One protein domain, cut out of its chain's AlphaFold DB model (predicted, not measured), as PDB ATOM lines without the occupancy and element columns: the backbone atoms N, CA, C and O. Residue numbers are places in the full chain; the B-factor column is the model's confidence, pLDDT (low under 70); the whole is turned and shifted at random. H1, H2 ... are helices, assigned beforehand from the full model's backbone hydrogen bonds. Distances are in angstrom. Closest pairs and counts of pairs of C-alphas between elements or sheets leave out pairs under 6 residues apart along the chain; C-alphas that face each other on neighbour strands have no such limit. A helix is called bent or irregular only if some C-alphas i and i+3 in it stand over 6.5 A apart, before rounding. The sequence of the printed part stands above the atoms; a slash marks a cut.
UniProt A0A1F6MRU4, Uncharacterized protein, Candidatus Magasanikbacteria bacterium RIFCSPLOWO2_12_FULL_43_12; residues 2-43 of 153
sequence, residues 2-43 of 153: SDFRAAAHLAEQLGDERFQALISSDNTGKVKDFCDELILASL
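What this domain is: This is residues 2 to 43 of the 153 residues of an uncharacterized protein of Candidatus Magasanikbacteria bacterium RIFCSPLOWO2_12_FULL_43_12 (UniProt A0A1F6MRU4). What is the overall shape? It is an open frame of three helices: the long helix H3 makes one arm, the short H2 joins it at a corner, and H1 lies beyond H2, apart from H3. Residues 35 to 43 stick out at the far end of that arm. What is it made of? The printed part has 42 residues, with three named helices in the order H1, H2, H3 and no named strand, and its class is all helix. It is only just loose, close to compact, with a radius of gyration of the C-alphas of 11.2 A and spans of 25 by 25 by 15 A.

Where its parts are: Where is the longest helix? H3 holds residues 25 to 41 and is 24.6 A long, from C-alpha 25 at (95.567, 114.973, 133.781) to C-alpha 41 at (92.056, 117.749, 109.614). It is irregular, with C-alphas 26 and 29 7.8 A apart, and has a kink of 27 degrees near residue 32. Where are the others? H2 holds residues 16 to 23 and is 10.5 A long. H1 holds residues 2 to 14, is 18.5 A long and begins at C-alpha 2 at (90.306, 96.496, 120.388).

How they stand to each other: How does H3 meet H2? They only just touch, only at the corner, with 3 pairs of C-alphas within 8 A, about perpendicular at 86 degrees. H3 touches H2 with residues 27 to 31 alone; the closest C-alphas, of Leu 22 and Val 31, are 6.3 A apart. Where is H1? It is close to but not clearly touching H2, the closest C-alphas being those of Ala 11 and Phe 19, 5.5 A apart, at a steep tilt of 49 degrees, opposite ways. H1 and H3 are apart. What do the backbones show? Every O i to N i+4 pair is within hydrogen-bond range in H1 and H2, and 11 of 13 in H3.

The domain as a whole: How far does it reach? The two C-alphas farthest apart, of Asp 16 and Leu 43, are 29.2 A apart. Is it continuous and confident? The printed part has no cut, both links are tight, and no printed residue is under 70 in pLDDT.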
ATOM      1  N   SER A   2      89.605  95.683 121.404       76.62
ATOM      2  CA  SER A   2      90.306  96.496 120.388       76.62
ATOM      3  C   SER A   2      91.110  97.662 120.973       76.62
ATOM      4  O   SER A   2      92.229  97.918 120.536       76.62
ATOM      5  N   ASP A   3      90.565  98.331 121.989       78.69
ATOM      6  CA  ASP A   3      91.049  99.663 122.379       78.69
ATOM      7  C   ASP A   3      92.344  99.599 123.199       78.69
ATOM      8  O   ASP A   3      93.241 100.410 123.003       78.69
ATOM      9  N   PHE A   4      92.507  98.565 124.031       82.69
ATOM     10  CA  PHE A   4      93.756  98.321 124.765       82.69
ATOM     11  C   PHE A   4      94.935  98.019 123.832       82.69
ATOM     12  O   PHE A   4      96.050  98.471 124.084       82.69
ATOM     13  N   ARG A   5      94.700  97.292 122.732       88.88
ATOM     14  CA  ARG A   5      95.746  96.993 121.743       88.88
ATOM     15  C   ARG A   5      96.121  98.237 120.937       88.88
ATOM     16  O   ARG A   5      97.302  98.453 120.681       88.88
ATOM     17  N   ALA A   6      95.137  99.061 120.579       88.44
ATOM     18  CA  ALA A   6      95.376 100.346 119.929       88.44
ATOM     19  C   ALA A   6      96.156 101.310 120.840       88.44
ATOM     20  O   ALA A   6      97.099 101.945 120.379       88.44
ATOM     21  N   ALA A   7      95.820 101.368 122.132       87.31
ATOM     22  CA  ALA A   7      96.531 102.190 123.107       87.31
ATOM     23  C   ALA A   7      97.983 101.730 123.317       87.31
ATOM     24  O   ALA A   7      98.882 102.564 123.325       87.31
ATOM     25  N   ALA A   8      98.228 100.418 123.419       90.69
ATOM     26  CA  ALA A   8      99.582  99.873 123.537       90.69
ATOM     27  C   ALA A   8     100.440 100.188 122.300       90.69
ATOM     28  O   ALA A   8     101.575 100.632 122.434       90.69
ATOM     29  N   HIS A   9      99.871 100.037 121.100       93.06
ATOM     30  CA  HIS A   9     100.547 100.411 119.858       93.06
ATOM     31  C   HIS A   9     100.819 101.924 119.787       93.06
ATOM     32  O   HIS A   9     101.881 102.345 119.341       93.06
ATOM     33  N   LEU A  10      99.881 102.766 120.234       90.75
ATOM     34  CA  LEU A  10     100.084 104.215 120.283       90.75
ATOM     35  C   LEU A  10     101.204 104.600 121.262       90.75
ATOM     36  O   LEU A  10     102.021 105.456 120.931       90.75
ATOM     37  N   ALA A  11     101.261 103.958 122.432       92.19
ATOM     38  CA  ALA A  11     102.332 104.161 123.402       92.19
ATOM     39  C   ALA A  11     103.704 103.799 122.812       92.19
ATOM     40  O   ALA A  11     104.637 104.591 122.913       92.19
ATOM     41  N   GLU A  12     103.798 102.661 122.114       95.06
ATOM     42  CA  GLU A  12     105.020 102.232 121.421       95.06
ATOM     43  C   GLU A  12     105.466 103.244 120.352       95.06
ATOM     44  O   GLU A  12     106.639 103.605 120.290       95.06
ATOM     45  N   GLN A  13     104.532 103.758 119.543       96.19
ATOM     46  CA  GLN A  13     104.839 104.718 118.474       96.19
ATOM     47  C   GLN A  13     105.252 106.098 119.001       96.19
ATOM     48  O   GLN A  13     106.121 106.754 118.428       96.19
ATOM     49  N   LEU A  14     104.609 106.574 120.070       94.00
ATOM     50  CA  LEU A  14     104.885 107.897 120.632       94.00
ATOM     51  C   LEU A  14     106.139 107.909 121.516       94.00
ATOM     52  O   LEU A  14     106.818 108.944 121.592       94.00
ATOM     53  N   GLY A  15     106.453 106.773 122.141       96.88
ATOM     54  CA  GLY A  15     107.441 106.649 123.205       96.88
ATOM     55  C   GLY A  15     106.915 107.159 124.551       96.88
ATOM     56  O   GLY A  15     105.978 107.962 124.612       96.88
ATOM     57  N   ASP A  16     107.552 106.707 125.633       92.88
ATOM     58  CA  ASP A  16     107.076 106.904 127.010       92.88
ATOM     59  C   ASP A  16     106.840 108.376 127.368       92.88
ATOM     60  O   ASP A  16     105.775 108.719 127.869       92.88
ATOM     61  N   GLU A  17     107.785 109.269 127.063       95.50
ATOM     62  CA  GLU A  17     107.686 110.691 127.426       95.50
ATOM     63  C   GLU A  17     106.454 111.368 126.801       95.50
ATOM     64  O   GLU A  17     105.685 112.051 127.483       95.50
ATOM     65  N   ARG A  18     106.216 111.135 125.504       94.94
ATOM     66  CA  ARG A  18     105.076 111.726 124.784       94.94
ATOM     67  C   ARG A  18     103.760 111.081 125.193       94.94
ATOM     68  O   ARG A  18     102.757 111.782 125.315       94.94
ATOM     69  N   PHE A  19     103.754 109.766 125.411       94.81
ATOM     70  CA  PHE A  19     102.560 109.066 125.863       94.81
ATOM     71  C   PHE A  19     102.149 109.517 127.273       94.81
ATOM     72  O   PHE A  19     100.979 109.822 127.485       94.81
ATOM     73  N   GLN A  20     103.104 109.669 128.200       94.31
ATOM     74  CA  GLN A  20     102.852 110.222 129.537       94.31
ATOM     75  C   GLN A  20     102.317 111.656 129.474       94.31
ATOM     76  O   GLN A  20     101.359 111.987 130.171       94.31
ATOM     77  N   ALA A  21     102.867 112.500 128.596       95.31
ATOM     78  CA  ALA A  21     102.330 113.840 128.379       95.31
ATOM     79  C   ALA A  21     100.876 113.814 127.868       95.31
ATOM     80  O   ALA A  21     100.079 114.647 128.296       95.31
ATOM     81  N   LEU A  22     100.523 112.860 126.997       93.38
ATOM     82  CA  LEU A  22      99.177 112.709 126.431       93.38
ATOM     83  C   LEU A  22      98.141 112.222 127.455       93.38
ATOM     84  O   LEU A  22      96.991 112.645 127.398       93.38
ATOM     85  N   ILE A  23      98.525 111.347 128.387       93.38
ATOM     86  CA  ILE A  23      97.603 110.810 129.404       93.38
ATOM     87  C   ILE A  23      97.616 111.594 130.723       93.38
ATOM     88  O   ILE A  23      96.789 111.327 131.594       93.38
ATOM     89  N   SER A  24      98.545 112.541 130.891       95.62
ATOM     90  CA  SER A  24      98.614 113.384 132.086       95.62
ATOM     91  C   SER A  24      97.341 114.218 132.242       95.62
ATOM     92  O   SER A  24      96.931 114.935 131.325       95.62
ATOM     93  N   SER A  25      96.755 114.185 133.441       94.56
ATOM     94  CA  SER A  25      95.567 114.973 133.781       94.56
ATOM     95  C   SER A  25      95.776 116.472 133.561       94.56
ATOM     96  O   SER A  25      94.840 117.164 133.151       94.56
ATOM     97  N   ASP A  26      97.004 116.960 133.743       95.94
ATOM     98  CA  ASP A  26      97.365 118.374 133.594       95.94
ATOM     99  C   ASP A  26      97.279 118.854 132.136       95.94
ATOM    100  O   ASP A  26      97.155 120.050 131.868       95.94
ATOM    101  N   ASN A  27      97.305 117.922 131.178       95.50
ATOM    102  CA  ASN A  27      97.243 118.215 129.749       95.50
ATOM    103  C   ASN A  27      95.873 117.927 129.125       95.50
ATOM    104  O   ASN A  27      95.722 118.140 127.924       95.50
ATOM    105  N   THR A  28      94.867 117.510 129.903       90.94
ATOM    106  CA  THR A  28      93.548 117.096 129.381       90.94
ATOM    107  C   THR A  28      92.945 118.117 128.408       90.94
ATOM    108  O   THR A  28      92.444 117.737 127.352       90.94
ATOM    109  N   GLY A  29      93.034 119.417 128.720       91.38
ATOM    110  CA  GLY A  29      92.566 120.485 127.827       91.38
ATOM    111  C   GLY A  29      93.333 120.531 126.501       91.38
ATOM    112  O   GLY A  29      92.727 120.454 125.441       91.38
ATOM    113  N   LYS A  30      94.669 120.543 126.555       92.81
ATOM    114  CA  LYS A  30      95.531 120.589 125.360       92.81
ATOM    115  C   LYS A  30      95.366 119.355 124.474       92.81
ATOM    116  O   LYS A  30      95.404 119.457 123.255       92.81
ATOM    117  N   VAL A  31      95.203 118.184 125.087       92.69
ATOM    118  CA  VAL A  31      94.990 116.921 124.370       92.69
ATOM    119  C   VAL A  31      93.629 116.924 123.692       92.69
ATOM    120  O   VAL A  31      93.525 116.491 122.548       92.69
ATOM    121  N   LYS A  32      92.600 117.463 124.355       89.31
ATOM    122  CA  LYS A  32      91.293 117.670 123.734       89.31
ATOM    123  C   LYS A  32      91.401 118.593 122.518       89.31
ATOM    124  O   LYS A  32      90.939 118.200 121.453       89.31
ATOM    125  N   ASP A  33      92.051 119.746 122.653       85.69
ATOM    126  CA  ASP A  33      92.220 120.699 121.548       85.69
ATOM    127  C   ASP A  33      92.987 120.061 120.375       85.69
ATOM    128  O   ASP A  33      92.555 120.135 119.227       85.69
ATOM    129  N   PHE A  34      94.066 119.328 120.667       89.25
ATOM    130  CA  PHE A  34      94.819 118.565 119.670       89.25
ATOM    131  C   PHE A  34      93.959 117.505 118.961       89.25
ATOM    132  O   PHE A  34      94.021 117.354 117.741       89.25
ATOM    133  N   CYS A  35      93.131 116.767 119.702       88.94
ATOM    134  CA  CYS A  35      92.199 115.808 119.116       88.94
ATOM    135  C   CYS A  35      91.149 116.496 118.234       88.94
ATOM    136  O   CYS A  35      90.855 115.989 117.151       88.94
ATOM    137  N   ASP A  36      90.614 117.641 118.658       84.19
ATOM    138  CA  ASP A  36      89.659 118.424 117.872       84.19
ATOM    139  C   ASP A  36      90.302 118.908 116.557       84.19
ATOM    140  O   ASP A  36      89.695 118.783 115.488       84.19
ATOM    141  N   GLU A  37      91.563 119.351 116.592       83.56
ATOM    142  CA  GLU A  37      92.345 119.693 115.396       83.56
ATOM    143  C   GLU A  37      92.547 118.492 114.461       83.56
ATOM    144  O   GLU A  37      92.307 118.603 113.254       83.56
ATOM    145  N   LEU A  38      92.928 117.326 114.996       86.56
ATOM    146  CA  LEU A  38      93.078 116.097 114.207       86.56
ATOM    147  C   LEU A  38      91.758 115.670 113.556       86.56
ATOM    148  O   LEU A  38      91.731 115.285 112.383       86.56
ATOM    149  N   ILE A  39      90.650 115.762 114.295       85.00
ATOM    150  CA  ILE A  39      89.317 115.457 113.778       85.00
ATOM    151  C   ILE A  39      88.991 116.398 112.621       85.00
ATOM    152  O   ILE A  39      88.577 115.915 111.566       85.00
ATOM    153  N   LEU A  40      89.208 117.707 112.781       80.06
ATOM    154  CA  LEU A  40      88.971 118.700 111.731       80.06
ATOM    155  C   LEU A  40      89.860 118.476 110.498       80.06
ATOM    156  O   LEU A  40      89.380 118.653 109.376       80.06
ATOM    157  N   ALA A  41      91.115 118.063 110.691       83.88
ATOM    158  CA  ALA A  41      92.056 117.749 109.614       83.88
ATOM    159  C   ALA A  41      91.685 116.472 108.837       83.88
ATOM    160  O   ALA A  41      91.969 116.371 107.647       83.88
ATOM    161  N   SER A  42      91.019 115.515 109.489       86.69
ATOM    162  CA  SER A  42      90.542 114.270 108.865       86.69
ATOM    163  C   SER A  42      89.241 114.426 108.064       86.69
ATOM    164  O   SER A  42      88.789 113.476 107.420       86.69
ATOM    165  N   LEU A  43      88.604 115.601 108.120       90.50
ATOM    166  CA  LEU A  43      87.339 115.827 107.433       90.50
ATOM    167  C   LEU A  43      87.515 115.837 105.910       90.50
ATOM    168  O   LEU A  43      88.553 116.265 105.402       90.50
TER     169      LEU A  43